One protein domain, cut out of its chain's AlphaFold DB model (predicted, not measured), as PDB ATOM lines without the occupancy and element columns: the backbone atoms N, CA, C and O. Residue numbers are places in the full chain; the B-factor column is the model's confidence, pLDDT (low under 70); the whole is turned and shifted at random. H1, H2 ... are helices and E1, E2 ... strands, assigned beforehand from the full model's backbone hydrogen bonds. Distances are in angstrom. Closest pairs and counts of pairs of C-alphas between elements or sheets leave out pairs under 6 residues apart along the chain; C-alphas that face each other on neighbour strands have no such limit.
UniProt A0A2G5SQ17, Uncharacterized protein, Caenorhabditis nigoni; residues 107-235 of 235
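This is residues 107 to 235 of the 235 residues of an uncharacterized protein of Caenorhabditis nigoni (UniProt A0A2G5SQ17). Picture a short solenoid: five parallel strands, E1 to E5, stand side by side as a wall, and after each of the first four the chain folds back on the same side of that wall, so that the turns stack in a row. The return runs are loops with three helices, H1, H2 and H3, of which only H3 packs on the sheet; the sheet's other face is bare, and past E5 and H3 a tail without a named element ends in residues 230 to 235, which stick out. The printed part has 129 residues, with three named helices and five named strands in the order E1 H1 E2 E3 H2 E4 H3 E5, and the sheet's order is E1 E2 E3 E4 E5. The class is mixed, helices and strands, with 52 residues, under half, in named elements. The whole is compact, with a radius of gyration of the C-alphas of 15.3 A, and elongated, spanning 53 by 33 by 20 A.

Begin at the sheet with its inner strand E4, residues 182 to 188. Beside it is the edge strand E5, residues 211 to 216, parallel at 6 degrees, where N 183 and O 211 are within hydrogen-bond range at 3.0 A. E4's other neighbour is E3, residues 158 to 163, parallel at 17 degrees; look there for N 161 and O 184, 2.8 A apart. Next comes E2, residues 134 to 139, parallel to E3 at 13 degrees, with N 137 and O 160 at 2.8 A. E1, residues 107 to 111, is the other edge strand, parallel to E2 at 5 degrees, with N 110 and O 136 at 2.8 A. From edge to edge the strands' lines turn by 10 degrees and the way across the sheet turns by 44 degrees. H3, residues 190 to 202, is on the sheet at a height of 11.1 A; it lies over E5 and runs along the strands, at 4 degrees to E5 on the local plane. The closest C-alphas of H3 and E5 are those of Asp 190 and Val 216, 6.6 A apart. H2, residues 173 to 176, is not on the sheet but touches H3, which meets it with residues 196 to 200 alone; the closest C-alphas are those of Leu 174 and Gln 199, at 6.3 A. H1, residues 122 to 126, is not on the sheet and touches no helix. E1, H1, E2, then E3, H2, E4, then E4, H3, E5 are strand-helix-strand units, two parallel neighbour strands with a helix between, each with a right-handed crossover. In H1 and H3 every O i to N i+4 pair is within hydrogen-bond range; H2 is too short for such a pair.

Find C-alpha 182 at (69.219, 92.904, 102.794); from there E4 runs 16.1 A to C-alpha 188. E5 and E2 each measure 16.2 A, E3 16.6 A and E1 13.4 A, which begins at C-alpha 107, (56.933, 93.933, 97.351). H3 runs 18.0 A, ending at C-alpha 202, (83.905, 101.314, 107.981). The shorter H1 and H2 measure 6.3 A and 5.5 A.

The two C-alphas farthest apart are those of Asp 117 and Thr 235, at 54.4 A, and Thr 235 is the chain's last residue. The printed part has no cut. The link from E2 to E3 is long, with 18 residues. The mean pLDDT of the printed part is 82.9; look for values under 70 at residues 144 to 146, 203 to 207 and 220 to 235.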
ATOM      1  N   LYS A 107      55.891  94.222  98.330       96.06
ATOM      2  CA  LYS A 107      56.933  93.933  97.351       96.06
ATOM      3  C   LYS A 107      56.588  94.448  95.962       96.06
ATOM      4  O   LYS A 107      55.447  94.335  95.519       96.06
ATOM      5  N   VAL A 108      57.612  94.892  95.240       97.25
ATOM      6  CA  VAL A 108      57.528  95.148  93.800       97.25
ATOM      7  C   VAL A 108      58.618  94.389  93.058       97.25
ATOM      8  O   VAL A 108      59.775  94.380  93.473       97.25
ATOM      9  N   TYR A 109      58.229  93.741  91.966       96.44
ATOM     10  CA  TYR A 109      59.106  93.115  90.990       96.44
ATOM     11  C   TYR A 109      59.095  93.952  89.714       96.44
ATOM     12  O   TYR A 109      58.031  94.215  89.170       96.44
ATOM     13  N   VAL A 110      60.258  94.384  89.239       95.00
ATOM     14  CA  VAL A 110      60.406  95.206  88.032       95.00
ATOM     15  C   VAL A 110      61.238  94.441  87.018       95.00
ATOM     16  O   VAL A 110      62.330  93.980  87.343       95.00
ATOM     17  N   SER A 111      60.744  94.303  85.793       93.12
ATOM     18  CA  SER A 111      61.401  93.523  84.749       93.12
ATOM     19  C   SER A 111      61.127  94.071  83.356       93.12
ATOM     20  O   SER A 111      60.009  94.463  83.038       93.12
ATOM     21  N   ASN A 112      62.139  94.050  82.489       90.75
ATOM     22  CA  ASN A 112      61.975  94.385  81.073       90.75
ATOM     23  C   ASN A 112      62.070  93.160  80.145       90.75
ATOM     24  O   ASN A 112      62.039  93.307  78.926       90.75
ATOM     25  N   PHE A 113      62.108  91.933  80.680       84.56
ATOM     26  CA  PHE A 113      62.209  90.715  79.862       84.56
ATOM     27  C   PHE A 113      61.028  90.514  78.902       84.56
ATOM     28  O   PHE A 113      61.203  89.978  77.810       84.56
ATOM     29  N   GLY A 114      59.828  90.946  79.296       74.75
ATOM     30  CA  GLY A 114      58.629  90.899  78.453       74.75
ATOM     31  C   GLY A 114      58.493  92.078  77.484       74.75
ATOM     32  O   GLY A 114      57.582  92.071  76.654       74.75
ATOM     33  N   ASN A 115      59.366  93.084  77.591       82.06
ATOM     34  CA  ASN A 115      59.337  94.311  76.805       82.06
ATOM     35  C   ASN A 115      60.765  94.741  76.445       82.06
ATOM     36  O   ASN A 115      61.336  95.648  77.053       82.06
ATOM     37  N   ILE A 116      61.333  94.086  75.430       75.31
ATOM     38  CA  ILE A 116      62.713  94.324  74.995       75.31
ATOM     39  C   ILE A 116      62.942  95.754  74.489       75.31
ATOM     40  O   ILE A 116      64.084  96.173  74.365       75.31
ATOM     41  N   ASP A 117      61.886  96.512  74.196       82.50
ATOM     42  CA  ASP A 117      61.978  97.890  73.716       82.50
ATOM     43  C   ASP A 117      61.997  98.928  74.838       82.50
ATOM     44  O   ASP A 117      62.250 100.107  74.581       82.50
ATOM     45  N   TRP A 118      61.813  98.502  76.088       86.88
ATOM     46  CA  TRP A 118      61.945  99.377  77.241       86.88
ATOM     47  C   TRP A 118      63.413  99.741  77.497       86.88
ATOM     48  O   TRP A 118      64.161  99.014  78.153       86.88
ATOM     49  N   VAL A 119      63.790 100.920  76.996       87.12
ATOM     50  CA  VAL A 119      65.033 101.623  77.335       87.12
ATOM     51  C   VAL A 119      64.906 102.191  78.745       87.12
ATOM     52  O   VAL A 119      64.196 103.179  78.949       87.12
ATOM     53  N   VAL A 120      65.570 101.560  79.709       86.69
ATOM     54  CA  VAL A 120      65.490 101.941  81.126       86.69
ATOM     55  C   VAL A 120      66.169 103.289  81.347       86.69
ATOM     56  O   VAL A 120      67.301 103.509  80.911       86.69
ATOM     57  N   ARG A 121      65.493 104.188  82.063       88.56
ATOM     58  CA  ARG A 121      66.051 105.470  82.513       88.56
ATOM     59  C   ARG A 121      66.015 105.600  84.028       88.56
ATOM     60  O   ARG A 121      65.318 104.857  84.713       88.56
ATOM     61  N   LYS A 122      66.729 106.598  84.552       89.88
ATOM     62  CA  LYS A 122      66.753 106.908  85.987       89.88
ATOM     63  C   LYS A 122      65.343 107.160  86.531       89.88
ATOM     64  O   LYS A 122      64.993 106.630  87.584       89.88
ATOM     65  N   GLU A 123      64.523 107.897  85.783       91.06
ATOM     66  CA  GLU A 123      63.153 108.247  86.175       91.06
ATOM     67  C   GLU A 123      62.270 107.002  86.329       91.06
ATOM     68  O   GLU A 123      61.405 106.959  87.199       91.06
ATOM     69  N   ASP A 124      62.539 105.948  85.550       90.31
ATOM     70  CA  ASP A 124      61.788 104.693  85.615       90.31
ATOM     71  C   ASP A 124      62.030 103.929  86.927       90.31
ATOM     72  O   ASP A 124      61.193 103.128  87.332       90.31
ATOM     73  N   ILE A 125      63.165 104.164  87.594       92.19
ATOM     74  CA  ILE A 125      63.500 103.566  88.896       92.19
ATOM     75  C   ILE A 125      63.058 104.483  90.043       92.19
ATOM     76  O   ILE A 125      62.587 104.007  91.080       92.19
ATOM     77  N   GLN A 126      63.148 105.804  89.848       93.00
ATOM     78  CA  GLN A 126      62.760 106.810  90.847       93.00
ATOM     79  C   GLN A 126      61.320 106.639  91.338       93.00
ATOM     80  O   GLN A 126      61.053 106.841  92.521       93.00
ATOM     81  N   VAL A 127      60.398 106.204  90.473       92.75
ATOM     82  CA  VAL A 127      58.987 105.983  90.843       92.75
ATOM     83  C   VAL A 127      58.791 104.974  91.976       92.75
ATOM     84  O   VAL A 127      57.740 105.001  92.616       92.75
ATOM     85  N   PHE A 128      59.765 104.100  92.238       92.94
ATOM     86  CA  PHE A 128      59.703 103.095  93.303       92.94
ATOM     87  C   PHE A 128      60.368 103.555  94.608       92.94
ATOM     88  O   PHE A 128      60.119 102.981  95.672       92.94
ATOM     89  N   CYS A 129      61.186 104.610  94.556       91.69
ATOM     90  CA  CYS A 129      61.948 105.093  95.703       91.69
ATOM     91  C   CYS A 129      61.027 105.555  96.832       91.69
ATOM     92  O   CYS A 129      60.034 106.245  96.595       91.69
ATOM     93  N   LYS A 130      61.374 105.205  98.076       87.94
ATOM     94  CA  LYS A 130      60.657 105.571  99.316       87.94
ATOM     95  C   LYS A 130      59.218 105.069  99.417       87.94
ATOM     96  O   LYS A 130      58.548 105.341 100.412       87.94
ATOM     97  N   ARG A 131      58.726 104.363  98.398       89.38
ATOM     98  CA  ARG A 131      57.351 103.869  98.329       89.38
ATOM     99  C   ARG A 131      57.252 102.402  98.696       89.38
ATOM    100  O   ARG A 131      56.168 101.977  99.043       89.38
ATOM    101  N   ILE A 132      58.324 101.618  98.604       92.75
ATOM    102  CA  ILE A 132      58.232 100.155  98.689       92.75
ATOM    103  C   ILE A 132      59.249  99.603  99.674       92.75
ATOM    104  O   ILE A 132      60.392 100.050  99.742       92.75
ATOM    105  N   LYS A 133      58.812  98.586 100.417       92.44
ATOM    106  CA  LYS A 133      59.626  97.882 101.399       92.44
ATOM    107  C   LYS A 133      60.619  96.918 100.746       92.44
ATOM    108  O   LYS A 133      61.818  97.039 100.980       92.44
ATOM    109  N   ASP A 134      60.133  95.998  99.916       96.38
ATOM    110  CA  ASP A 134      60.964  95.017  99.216       96.38
ATOM    111  C   ASP A 134      60.962  95.301  97.703       96.38
ATOM    112  O   ASP A 134      59.922  95.214  97.048       96.38
ATOM    113  N   LEU A 135      62.127  95.592  97.127       96.88
ATOM    114  CA  LEU A 135      62.278  95.895  95.705       96.88
ATOM    115  C   LEU A 135      63.129  94.831  95.008       96.88
ATOM    116  O   LEU A 135      64.287  94.601  95.359       96.88
ATOM    117  N   TYR A 136      62.543  94.191  93.998       96.81
ATOM    118  CA  TYR A 136      63.223  93.273  93.096       96.81
ATOM    119  C   TYR A 136      63.313  93.886  91.705       96.81
ATOM    120  O   TYR A 136      62.302  94.320  91.158       96.81
ATOM    121  N   ILE A 137      64.497  93.873  91.105       95.25
ATOM    122  CA  ILE A 137      64.748  94.453  89.787       95.25
ATOM    123  C   ILE A 137      65.474  93.422  88.921       95.25
ATOM    124  O   ILE A 137      66.518  92.919  89.307       95.25
ATOM    125  N   SER A 138      64.929  93.119  87.748       93.19
ATOM    126  CA  SER A 138      65.483  92.210  86.736       93.19
ATOM    127  C   SER A 138      65.526  92.959  85.404       93.19
ATOM    128  O   SER A 138      64.635  92.826  84.563       93.19
ATOM    129  N   LEU A 139      66.510  93.840  85.244       89.00
ATOM    130  CA  LEU A 139      66.604  94.713  84.076       89.00
ATOM    131  C   LEU A 139      67.816  94.343  83.235       89.00
ATOM    132  O   LEU A 139      68.936  94.272  83.731       89.00
ATOM    133  N   LYS A 140      67.582  94.160  81.937       85.19
ATOM    134  CA  LYS A 140      68.632  93.977  80.943       85.19
ATOM    135  C   LYS A 140      68.794  95.259  80.136       85.19
ATOM    136  O   LYS A 140      67.915  95.600  79.346       85.19
ATOM    137  N   LEU A 141      69.907  95.957  80.336       82.31
ATOM    138  CA  LEU A 141      70.257  97.154  79.566       82.31
ATOM    139  C   LEU A 141      70.709  96.751  78.156       82.31
ATOM    140  O   LEU A 141      71.369  95.717  77.994       82.31
ATOM    141  N   LYS A 142      70.373  97.538  77.123       77.62
ATOM    142  CA  LYS A 142      70.871  97.242  75.769       77.62
ATOM    143  C   LYS A 142      72.327  97.669  75.627       77.62
ATOM    144  O   LYS A 142      72.798  98.633  76.228       77.62
ATOM    145  N   GLU A 143      73.052  96.953  74.776       70.12
ATOM    146  CA  GLU A 143      74.419  97.317  74.418       70.12
ATOM    147  C   GLU A 143      74.442  98.690  73.725       70.12
ATOM    148  O   GLU A 143      73.685  98.934  72.787       70.12
ATOM    149  N   GLY A 144      75.292  99.600  74.207       67.19
ATOM    150  CA  GLY A 144      75.399 100.966  73.682       67.19
ATOM    151  C   GLY A 144      74.395 101.972  74.258       67.19
ATOM    152  O   GLY A 144      74.504 103.158  73.949       67.19
ATOM    153  N   GLU A 145      73.460 101.554  75.117       69.38
ATOM    154  CA  GLU A 145      72.690 102.504  75.923       69.38
ATOM    155  C   GLU A 145      73.604 103.193  76.943       69.38
ATOM    156  O   GLU A 145      74.546 102.593  77.472       69.38
ATOM    157  N   ASN A 146      73.323 104.471  77.222       60.34
ATOM    158  CA  ASN A 146      73.987 105.182  78.307       60.34
ATOM    159  C   ASN A 146      73.760 104.392  79.595       60.34
ATOM    160  O   ASN A 146      72.640 104.337  80.106       60.34
ATOM    161  N   ARG A 147      74.836 103.804  80.123       72.38
ATOM    162  CA  ARG A 147      74.861 103.211  81.458       72.38
ATOM    163  C   ARG A 147      74.734 104.350  82.460       72.38
ATOM    164  O   ARG A 147      75.734 104.895  82.923       72.38
ATOM    165  N   PHE A 148      73.502 104.778  82.709       85.44
ATOM    166  CA  PHE A 148      73.232 105.723  83.775       85.44
ATOM    167  C   PHE A 148      73.672 105.090  85.093       85.44
ATOM    168  O   PHE A 148      73.640 103.872  85.253       85.44
ATOM    169  N   LYS A 149      74.102 105.931  86.026       90.44
ATOM    170  CA  LYS A 149      74.375 105.523  87.395       90.44
ATOM    171  C   LYS A 149      73.250 106.046  88.268       90.44
ATOM    172  O   LYS A 149      73.054 107.251  88.378       90.44
ATOM    173  N   PHE A 150      72.459 105.132  88.811       92.81
ATOM    174  CA  PHE A 150      71.431 105.441  89.785       92.81
ATOM    175  C   PHE A 150      72.100 105.674  91.135       92.81
ATOM    176  O   PHE A 150      72.604 104.739  91.761       92.81
ATOM    177  N   ASP A 151      72.131 106.937  91.537       92.88
ATOM    178  CA  ASP A 151      72.859 107.467  92.688       92.88
ATOM    179  C   ASP A 151      71.942 107.914  93.841       92.88
ATOM    180  O   ASP A 151      72.419 108.321  94.900       92.88
ATOM    181  N   GLU A 152      70.626 107.796  93.667       93.56
ATOM    182  CA  GLU A 152      69.631 108.160  94.675       93.56
ATOM    183  C   GLU A 152      69.365 107.030  95.677       93.56
ATOM    184  O   GLU A 152      69.627 105.855  95.418       93.56
ATOM    185  N   ALA A 153      68.838 107.402  96.846       92.25
ATOM    186  CA  ALA A 153      68.395 106.444  97.851       92.25
ATOM    187  C   ALA A 153      67.041 105.838  97.451       92.25
ATOM    188  O   ALA A 153      66.041 106.550  97.315       92.25
ATOM    189  N   LEU A 154      67.012 104.517  97.317       93.12
ATOM    190  CA  LEU A 154      65.810 103.719  97.104       93.12
ATOM    191  C   LEU A 154      64.947 103.690  98.371       93.12
ATOM    192  O   LEU A 154      63.722 103.633  98.269       93.12
ATOM    193  N   GLU A 155      65.568 103.763  99.554       91.12
ATOM    194  CA  GLU A 155      64.919 103.682 100.870       91.12
ATOM    195  C   GLU A 155      64.066 102.413 101.065       91.12
ATOM    196  O   GLU A 155      63.057 102.430 101.776       91.12
ATOM    197  N   CYS A 156      64.484 101.305 100.453       92.94
ATOM    198  CA  CYS A 156      63.875  99.991 100.639       92.94
ATOM    199  C   CYS A 156      64.589  99.203 101.752       92.94
ATOM    200  O   CYS A 156      65.755  99.441 102.069       92.94
ATOM    201  N   GLU A 157      63.891  98.247 102.363       94.75
ATOM    202  CA  GLU A 157      64.482  97.327 103.340       94.75
ATOM    203  C   GLU A 157      65.237  96.183 102.665       94.75
ATOM    204  O   GLU A 157      66.228  95.693 103.214       94.75
ATOM    205  N   LYS A 158      64.767  95.742 101.495       95.81
ATOM    206  CA  LYS A 158      65.404  94.683 100.714       95.81
ATOM    207  C   LYS A 158      65.530  95.104  99.265       95.81
ATOM    208  O   LYS A 158      64.520  95.398  98.630       95.81
ATOM    209  N   LEU A 159      66.751  95.050  98.748       96.25
ATOM    210  CA  LEU A 159      67.043  95.277  97.339       96.25
ATOM    211  C   LEU A 159      67.637  94.020  96.721       96.25
ATOM    212  O   LEU A 159      68.738  93.615  97.096       96.25
ATOM    213  N   TRP A 160      66.934  93.440  95.753       96.69
ATOM    214  CA  TRP A 160      67.423  92.314  94.958       96.69
ATOM    215  C   TRP A 160      67.513  92.736  93.493       96.69
ATOM    216  O   TRP A 160      66.493  92.892  92.829       96.69
ATOM    217  N   ILE A 161      68.730  92.920  92.984       94.88
ATOM    218  CA  ILE A 161      68.983  93.188  91.566       94.88
ATOM    219  C   ILE A 161      69.500  91.912  90.923       94.88
ATOM    220  O   ILE A 161      70.563  91.410  91.280       94.88
ATOM    221  N   HIS A 162      68.734  91.405  89.971       88.56
ATOM    222  CA  HIS A 162      69.056  90.273  89.127       88.56
ATOM    223  C   HIS A 162      69.527  90.775  87.751       88.56
ATOM    224  O   HIS A 162      69.170  91.871  87.319       88.56
ATOM    225  N   ASP A 163      70.325  89.958  87.067       86.38
ATOM    226  CA  ASP A 163      70.915  90.211  85.743       86.38
ATOM    227  C   ASP A 163      72.076  91.208  85.705       86.38
ATOM    228  O   ASP A 163      73.210  90.761  85.582       86.38
ATOM    229  N   ASP A 164      71.825  92.515  85.781       86.62
ATOM    230  CA  ASP A 164      72.852  93.552  85.604       86.62
ATOM    231  C   ASP A 164      72.707  94.646  86.672       86.62
ATOM    232  O   ASP A 164      71.723  95.386  86.687       86.62
ATOM    233  N   SER A 165      73.694  94.757  87.568       90.88
ATOM    234  CA  SER A 165      73.756  95.822  88.586       90.88
ATOM    235  C   SER A 165      74.621  97.014  88.162       90.88
ATOM    236  O   SER A 165      74.820  97.940  88.946       90.88
ATOM    237  N   SER A 166      75.146  97.034  86.934       88.38
ATOM    238  CA  SER A 166      76.079  98.065  86.465       88.38
ATOM    239  C   SER A 166      75.453  99.453  86.323       88.38
ATOM    240  O   SER A 166      76.192 100.439  86.294       88.38
ATOM    241  N   TRP A 167      74.123  99.563  86.292       90.62
ATOM    242  CA  TRP A 167      73.417 100.845  86.358       90.62
ATOM    243  C   TRP A 167      73.308 101.402  87.780       90.62
ATOM    244  O   TRP A 167      72.992 102.574  87.946       90.62
ATOM    245  N   LEU A 168      73.565 100.612  88.824       93.12
ATOM    246  CA  LEU A 168      73.565 101.104  90.197       93.12
ATOM    247  C   LEU A 168      74.915 101.768  90.503       93.12
ATOM    248  O   LEU A 168      75.984 101.255  90.148       93.12
ATOM    249  N   ASP A 169      74.886 102.928  91.156       93.62
ATOM    250  CA  ASP A 169      76.093 103.490  91.760       93.62
ATOM    251  C   ASP A 169      76.381 102.773  93.086       93.62
ATOM    252  O   ASP A 169      75.562 102.818  94.003       93.62
ATOM    253  N   ILE A 170      77.528 102.104  93.181       92.44
ATOM    254  CA  ILE A 170      77.914 101.289  94.336       92.44
ATOM    255  C   ILE A 170      78.791 102.072  95.321       92.44
ATOM    256  O   ILE A 170      78.843 101.704  96.494       92.44
ATOM    257  N   GLU A 171      79.436 103.166  94.902       89.31
ATOM    258  CA  GLU A 171      80.503 103.833  95.668       89.31
ATOM    259  C   GLU A 171      80.041 104.323  97.050       89.31
ATOM    260  O   GLU A 171      80.800 104.264  98.013       89.31
ATOM    261  N   ASN A 172      78.770 104.720  97.166       88.00
ATOM    262  CA  ASN A 172      78.160 105.203  98.411       88.00
ATOM    263  C   ASN A 172      76.807 104.545  98.725       88.00
ATOM    264  O   ASN A 172      75.987 105.120  99.448       88.00
ATOM    265  N   LEU A 173      76.555 103.355  98.170       92.06
ATOM    266  CA  LEU A 173      75.274 102.657  98.285       92.06
ATOM    267  C   LEU A 173      74.828 102.492  99.744       92.06
ATOM    268  O   LEU A 173      73.706 102.845 100.089       92.06
ATOM    269  N   LEU A 174      75.699 101.998 100.622       90.50
ATOM    270  CA  LEU A 174      75.306 101.733 102.007       90.50
ATOM    271  C   LEU A 174      75.191 103.007 102.852       90.50
ATOM    272  O   LEU A 174      74.442 103.039 103.822       90.50
ATOM    273  N   THR A 175      75.899 104.072 102.477       87.38
ATOM    274  CA  THR A 175      75.792 105.374 103.150       87.38
ATOM    275  C   THR A 175      74.455 106.050 102.850       87.38
ATOM    276  O   THR A 175      73.884 106.695 103.730       87.38
ATOM    277  N   ARG A 176      73.936 105.909 101.620       89.81
ATOM    278  CA  ARG A 176      72.641 106.496 101.233       89.81
ATOM    279  C   ARG A 176      71.439 105.654 101.672       89.81
ATOM    280  O   ARG A 176      70.366 106.206 101.916       89.81
ATOM    281  N   GLU A 177      71.605 104.341 101.816       90.69
ATOM    282  CA  GLU A 177      70.529 103.413 102.180       90.69
ATOM    283  C   GLU A 177      70.442 103.175 103.694       90.69
ATOM    284  O   GLU A 177      70.949 102.196 104.233       90.69
ATOM    285  N   THR A 178      69.734 104.052 104.405       87.25
ATOM    286  CA  THR A 178      69.640 103.990 105.881       87.25
ATOM    287  C   THR A 178      68.726 102.888 106.432       87.25
ATOM    288  O   THR A 178      68.777 102.592 107.624       87.25
ATOM    289  N   LYS A 179      67.877 102.285 105.589       89.00
ATOM    290  CA  LYS A 179      66.876 101.272 105.982       89.00
ATOM    291  C   LYS A 179      67.197  99.865 105.469       89.00
ATOM    292  O   LYS A 179      66.492  98.920 105.816       89.00
ATOM    293  N   MET A 180      68.221  99.720 104.631       92.38
ATOM    294  CA  MET A 180      68.465  98.480 103.900       92.38
ATOM    295  C   MET A 180      69.023  97.395 104.818       92.38
ATOM    296  O   MET A 180      70.135  97.484 105.327       92.38
ATOM    297  N   THR A 181      68.234  96.341 105.009       93.88
ATOM    298  CA  THR A 181      68.582  95.175 105.830       93.88
ATOM    299  C   THR A 181      69.129  94.018 105.005       93.88
ATOM    300  O   THR A 181      69.863  93.186 105.548       93.88
ATOM    301  N   GLN A 182      68.779  93.952 103.714       95.25
ATOM    302  CA  GLN A 182      69.219  92.904 102.794       95.25
ATOM    303  C   GLN A 182      69.569  93.469 101.417       95.25
ATOM    304  O   GLN A 182      68.771  94.189 100.815       95.25
ATOM    305  N   LEU A 183      70.726  93.067 100.898       95.50
ATOM    306  CA  LEU A 183      71.219  93.460  99.582       95.50
ATOM    307  C   LEU A 183      71.626  92.225  98.777       95.50
ATOM    308  O   LEU A 183      72.444  91.427  99.227       95.50
ATOM    309  N   GLN A 184      71.094  92.078  97.570       95.88
ATOM    310  CA  GLN A 184      71.523  91.050  96.628       95.88
ATOM    311  C   GLN A 184      71.792  91.679  95.267       95.88
ATOM    312  O   GLN A 184      70.901  92.315  94.710       95.88
ATOM    313  N   LEU A 185      73.001  91.488  94.735       95.38
ATOM    314  CA  LEU A 185      73.426  92.071  93.460       95.38
ATOM    315  C   LEU A 185      74.016  91.008  92.527       95.38
ATOM    316  O   LEU A 185      74.777  90.136  92.959       95.38
ATOM    317  N   TYR A 186      73.688  91.116  91.242       93.12
ATOM    318  CA  TYR A 186      74.230  90.290  90.159       93.12
ATOM    319  C   TYR A 186      75.126  91.090  89.212       93.12
ATOM    320  O   TYR A 186      74.973  92.302  89.081       93.12
ATOM    321  N   ASP A 187      76.041  90.386  88.539       90.94
ATOM    322  CA  ASP A 187      76.992  90.939  87.559       90.94
ATOM    323  C   ASP A 187      77.864  92.069  88.133       90.94
ATOM    324  O   ASP A 187      78.222  93.025  87.447       90.94
ATOM    325  N   VAL A 188      78.214  91.949  89.417       91.00
ATOM    326  CA  VAL A 188      79.116  92.879  90.110       91.00
ATOM    327  C   VAL A 188      80.574  92.500  89.875       91.00
ATOM    328  O   VAL A 188      80.897  91.329  89.679       91.00
ATOM    329  N   THR A 189      81.477  93.475  89.912       90.56
ATOM    330  CA  THR A 189      82.923  93.221  89.847       90.56
ATOM    331  C   THR A 189      83.511  92.924  91.231       90.56
ATOM    332  O   THR A 189      82.913  93.253  92.255       90.56
ATOM    333  N   ASP A 190      84.720  92.353  91.281       87.56
ATOM    334  CA  ASP A 190      85.470  92.183  92.539       87.56
ATOM    335  C   ASP A 190      85.662  93.527  93.278       87.56
ATOM    336  O   ASP A 190      85.577  93.591  94.506       87.56
ATOM    337  N   GLN A 191      85.858  94.624  92.533       87.88
ATOM    338  CA  GLN A 191      85.982  95.971  93.097       87.88
ATOM    339  C   GLN A 191      84.671  96.452  93.729       87.88
ATOM    340  O   GLN A 191      84.702  97.047  94.804       87.88
ATOM    341  N   ASP A 192      83.526  96.179  93.101       90.62
ATOM    342  CA  ASP A 192      82.212  96.541  93.642       90.62
ATOM    343  C   ASP A 192      81.946  95.828  94.970       90.62
ATOM    344  O   ASP A 192      81.523  96.449  95.945       90.62
ATOM    345  N   VAL A 193      82.260  94.530  95.032       89.81
ATOM    346  CA  VAL A 193      82.156  93.735  96.262       89.81
ATOM    347  C   VAL A 193      83.047  94.317  97.360       89.81
ATOM    348  O   VAL A 193      82.583  94.526  98.483       89.81
ATOM    349  N   ASN A 194      84.306  94.632  97.040       87.19
ATOM    350  CA  ASN A 194      85.228  95.247  97.992       87.19
ATOM    351  C   ASN A 194      84.719  96.614  98.480       87.19
ATOM    352  O   ASN A 194      84.741  96.884  99.677       87.19
ATOM    353  N   ASN A 195      84.186  97.450  97.583       88.56
ATOM    354  CA  ASN A 195      83.607  98.748  97.935       88.56
ATOM    355  C   ASN A 195      82.440  98.603  98.920       88.56
ATOM    356  O   ASN A 195      82.367  99.360  99.891       88.56
ATOM    357  N   ILE A 196      81.547  97.631  98.707       90.44
ATOM    358  CA  ILE A 196      80.418  97.381  99.613       90.44
ATOM    359  C   ILE A 196      80.917  96.879 100.970       90.44
ATOM    360  O   ILE A 196      80.448  97.360 102.000       90.44
ATOM    361  N   PHE A 197      81.893  95.967 101.007       87.38
ATOM    362  CA  PHE A 197      82.461  95.500 102.274       87.38
ATOM    363  C   PHE A 197      83.198  96.601 103.037       87.38
ATOM    364  O   PHE A 197      83.008  96.724 104.244       87.38
ATOM    365  N   ILE A 198      83.981  97.443 102.355       86.19
ATOM    366  CA  ILE A 198      84.635  98.610 102.961       86.19
ATOM    367  C   ILE A 198      83.587  99.544 103.564       86.19
ATOM    368  O   ILE A 198      83.756  99.958 104.711       86.19
ATOM    369  N   GLN A 199      82.507  99.850 102.838       87.56
ATOM    370  CA  GLN A 199      81.401 100.660 103.355       87.56
ATOM    371  C   GLN A 199      80.687  99.988 104.526       87.56
ATOM    372  O   GLN A 199      80.273 100.670 105.452       87.56
ATOM    373  N   TRP A 200      80.522  98.668 104.510       85.69
ATOM    374  CA  TRP A 200      79.838  97.963 105.588       85.69
ATOM    375  C   TRP A 200      80.680  97.936 106.868       85.69
ATOM    376  O   TRP A 200      80.160  98.199 107.947       85.69
ATOM    377  N   ILE A 201      81.986  97.681 106.746       82.44
ATOM    378  CA  ILE A 201      82.922  97.584 107.876       82.44
ATOM    379  C   ILE A 201      83.282  98.966 108.435       82.44
ATOM    380  O   ILE A 201      83.353  99.130 109.649       82.44
ATOM    381  N   ASN A 202      83.529  99.955 107.566       80.12
ATOM    382  CA  ASN A 202      83.905 101.314 107.981       80.12
ATOM    383  C   ASN A 202      82.698 102.254 108.144       80.12
ATOM    384  O   ASN A 202      82.871 103.389 108.588       80.12
ATOM    385  N   GLY A 203      81.507 101.836 107.715       68.75
ATOM    386  CA  GLY A 203      80.303 102.660 107.708       68.75
ATOM    387  C   GLY A 203      79.752 102.940 109.100       68.75
ATOM    388  O   GLY A 203      80.085 102.287 110.086       68.75
ATOM    389  N   ASN A 204      78.887 103.948 109.173       57.19
ATOM    390  CA  ASN A 204      78.298 104.421 110.421       57.19
ATOM    391  C   ASN A 204      77.495 103.314 111.140       57.19
ATOM    392  O   ASN A 204      76.819 102.511 110.498       57.19
ATOM    393  N   ALA A 205      77.496 103.339 112.479       49.22
ATOM    394  CA  ALA A 205      76.893 102.336 113.375       49.22
ATOM    395  C   ALA A 205      75.363 102.121 113.230       49.22
ATOM    396  O   ALA A 205      74.773 101.325 113.956       49.22
ATOM    397  N   THR A 206      74.709 102.832 112.310       50.75
ATOM    398  CA  THR A 206      73.274 102.746 112.002       50.75
ATOM    399  C   THR A 206      72.945 101.791 110.856       50.75
ATOM    400  O   THR A 206      71.774 101.665 110.509       50.75
ATOM    401  N   ASN A 207      73.937 101.147 110.234       62.59
ATOM    402  CA  ASN A 207      73.679 100.288 109.084       62.59
ATOM    403  C   ASN A 207      73.013  98.969 109.529       62.59
ATOM    404  O   ASN A 207      73.666  98.077 110.064       62.59
ATOM    405  N   VAL A 208      71.694  98.865 109.330       77.62
ATOM    406  CA  VAL A 208      70.849  97.700 109.681       77.62
ATOM    407  C   VAL A 208      71.052  96.495 108.750       77.62
ATOM    408  O   VAL A 208      70.333  95.495 108.845       77.62
ATOM    409  N   LEU A 209      72.025  96.582 107.842       88.38
ATOM    410  CA  LEU A 209      72.374  95.535 106.899       88.38
ATOM    411  C   LEU A 209      72.795  94.261 107.639       88.38
ATOM    412  O   LEU A 209      73.777  94.231 108.378       88.38
ATOM    413  N   SER A 210      72.032  93.197 107.417       89.62
ATOM    414  CA  SER A 210      72.192  91.893 108.077       89.62
ATOM    415  C   SER A 210      72.491  90.761 107.097       89.62
ATOM    416  O   SER A 210      72.904  89.677 107.504       89.62
ATOM    417  N   TYR A 211      72.285  91.006 105.801       90.50
ATOM    418  CA  TYR A 211      72.475  90.022 104.750       90.50
ATOM    419  C   TYR A 211      72.947  90.694 103.462       90.50
ATOM    420  O   TYR A 211      72.307  91.625 102.970       90.50
ATOM    421  N   VAL A 212      74.036  90.176 102.895       91.62
ATOM    422  CA  VAL A 212      74.500  90.535 101.553       91.62
ATOM    423  C   VAL A 212      74.759  89.278 100.733       91.62
ATOM    424  O   VAL A 212      75.273  88.288 101.257       91.62
ATOM    425  N   TRP A 213      74.424  89.319  99.449       93.69
ATOM    426  CA  TRP A 213      74.714  88.240  98.512       93.69
ATOM    427  C   TRP A 213      75.141  88.797  97.154       93.69
ATOM    428  O   TRP A 213      74.453  89.631  96.569       93.69
ATOM    429  N   PHE A 214      76.254  88.299  96.618       92.81
ATOM    430  CA  PHE A 214      76.832  88.790  95.369       92.81
ATOM    431  C   PHE A 214      77.022  87.665  94.356       92.81
ATOM    432  O   PHE A 214      77.529  86.595  94.697       92.81
ATOM    433  N   PHE A 215      76.673  87.928  93.098       91.62
ATOM    434  CA  PHE A 215      77.087  87.116  91.955       91.62
ATOM    435  C   PHE A 215      78.131  87.891  91.160       91.62
ATOM    436  O   PHE A 215      77.805  88.823  90.422       91.62
ATOM    437  N   VAL A 216      79.391  87.511  91.351       89.06
ATOM    438  CA  VAL A 216      80.542  88.204  90.772       89.06
ATOM    439  C   VAL A 216      80.734  87.807  89.309       89.06
ATOM    440  O   VAL A 216      80.770  86.621  88.972       89.06
ATOM    441  N   LYS A 217      80.892  88.805  88.440       85.81
ATOM    442  CA  LYS A 217      81.247  88.631  87.033       85.81
ATOM    443  C   LYS A 217      82.725  88.279  86.906       85.81
ATOM    444  O   LYS A 217      83.568  89.050  87.349       85.81
ATOM    445  N   ASN A 218      83.036  87.181  86.213       81.19
ATOM    446  CA  ASN A 218      84.412  86.754  85.923       81.19
ATOM    447  C   ASN A 218      85.319  86.800  87.171       81.19
ATOM    448  O   ASN A 218      86.306  87.537  87.165       81.19
ATOM    449  N   PRO A 219      84.976  86.058  88.240       71.50
ATOM    450  CA  PRO A 219      85.679  86.155  89.512       71.50
ATOM    451  C   PRO A 219      87.161  85.854  89.309       71.50
ATOM    452  O   PRO A 219      87.524  84.799  88.774       71.50
ATOM    453  N   THR A 220      88.020  86.773  89.733       65.19
ATOM    454  CA  THR A 220      89.447  86.480  89.813       65.19
ATOM    455  C   THR A 220      89.720  85.757  91.133       65.19
ATOM    456  O   THR A 220      89.139  86.074  92.170       65.19
ATOM    457  N   SER A 221      90.571  84.725  91.111       58.06
ATOM    458  CA  SER A 221      90.888  83.908  92.301       58.06
ATOM    459  C   SER A 221      91.491  84.717  93.450       58.06
ATOM    460  O   SER A 221      91.480  84.270  94.595       58.06
ATOM    461  N   ASP A 222      92.001  85.907  93.138       56.50
ATOM    462  CA  ASP A 222      92.784  86.752  94.028       56.50
ATOM    463  C   ASP A 222      91.943  87.872  94.619       56.50
ATOM    464  O   ASP A 222      92.469  88.955  94.863       56.50
ATOM    465  N   ILE A 223      90.648  87.608  94.821       55.62
ATOM    466  CA  ILE A 223      89.713  88.361  95.652       55.62
ATOM    467  C   ILE A 223      90.504  89.188  96.691       55.62
ATOM    468  O   ILE A 223      90.953  88.706  97.736       55.62
ATOM    469  N   VAL A 224      90.749  90.462  96.363       54.84
ATOM    470  CA  VAL A 224      91.576  91.403  97.146       54.84
ATOM    471  C   VAL A 224      90.768  91.873  98.366       54.84
ATOM    472  O   VAL A 224      90.939  92.974  98.868       54.84
ATOM    473  N   ILE A 225      89.851  91.035  98.857       54.03
ATOM    474  CA  ILE A 225      88.716  91.425  99.698       54.03
ATOM    475  C   ILE A 225      89.153  91.848 101.103       54.03
ATOM    476  O   ILE A 225      88.345  92.402 101.829       54.03
ATOM    477  N   PHE A 226      90.418  91.678 101.503       54.41
ATOM    478  CA  PHE A 226      90.840  92.029 102.865       54.41
ATOM    479  C   PHE A 226      92.199  92.724 103.002       54.41
ATOM    480  O   PHE A 226      92.617  92.970 104.135       54.41
ATOM    481  N   LYS A 227      92.900  93.074 101.910       52.44
ATOM    482  CA  LYS A 227      94.241  93.691 102.041       52.44
ATOM    483  C   LYS A 227      94.197  95.032 102.784       52.44
ATOM    484  O   LYS A 227      95.074  95.286 103.603       52.44
ATOM    485  N   ASP A 228      93.138  95.814 102.583       52.97
ATOM    486  CA  ASP A 228      92.973  97.125 103.224       52.97
ATOM    487  C   ASP A 228      92.224  97.063 104.570       52.97
ATOM    488  O   ASP A 228      92.274  98.010 105.352       52.97
ATOM    489  N   ILE A 229      91.556  95.944 104.876       52.94
ATOM    490  CA  ILE A 229      90.829  95.746 106.145       52.94
ATOM    491  C   ILE A 229      91.788  95.307 107.259       52.94
ATOM    492  O   ILE A 229      91.618  95.707 108.407       52.94
ATOM    493  N   ALA A 230      92.844  94.556 106.928       49.38
ATOM    494  CA  ALA A 230      93.868  94.149 107.894       49.38
ATOM    495  C   ALA A 230      94.809  95.295 108.332       49.38
ATOM    496  O   ALA A 230      95.558  95.127 109.290       49.38
ATOM    497  N   ALA A 231      94.789  96.446 107.650       47.09
ATOM    498  CA  ALA A 231      95.718  97.555 107.897       47.09
ATOM    499  C   ALA A 231      95.221  98.590 108.925       47.09
ATOM    500  O   ALA A 231      95.986  99.469 109.320       47.09
ATOM    501  N   LYS A 232      93.966  98.500 109.379       47.66
ATOM    502  CA  LYS A 232      93.476  99.279 110.523       47.66
ATOM    503  C   LYS A 232      93.428  98.372 111.743       47.66
ATOM    504  O   LYS A 232      92.434  97.691 111.979       47.66
ATOM    505  N   GLU A 233      94.514  98.364 112.513       39.09
ATOM    506  CA  GLU A 233      94.454  97.901 113.896       39.09
ATOM    507  C   GLU A 233      93.324  98.662 114.598       39.09
ATOM    508  O   GLU A 233      93.308  99.896 114.629       39.09
ATOM    509  N   ILE A 234      92.349  97.908 115.105       41.59
ATOM    510  CA  ILE A 234      91.340  98.407 116.033       41.59
ATOM    511  C   ILE A 234      92.127  98.946 117.232       41.59
ATOM    512  O   ILE A 234      92.674  98.165 118.011       41.59
ATOM    513  N   THR A 235      92.257 100.269 117.299       36.72
ATOM    514  CA  THR A 235      92.923 101.010 118.377       36.72
ATOM    515  C   THR A 235      91.889 101.601 119.314       36.72
ATOM    516  O   THR A 235      90.822 102.034 118.822       36.72
TER     517      THR A 235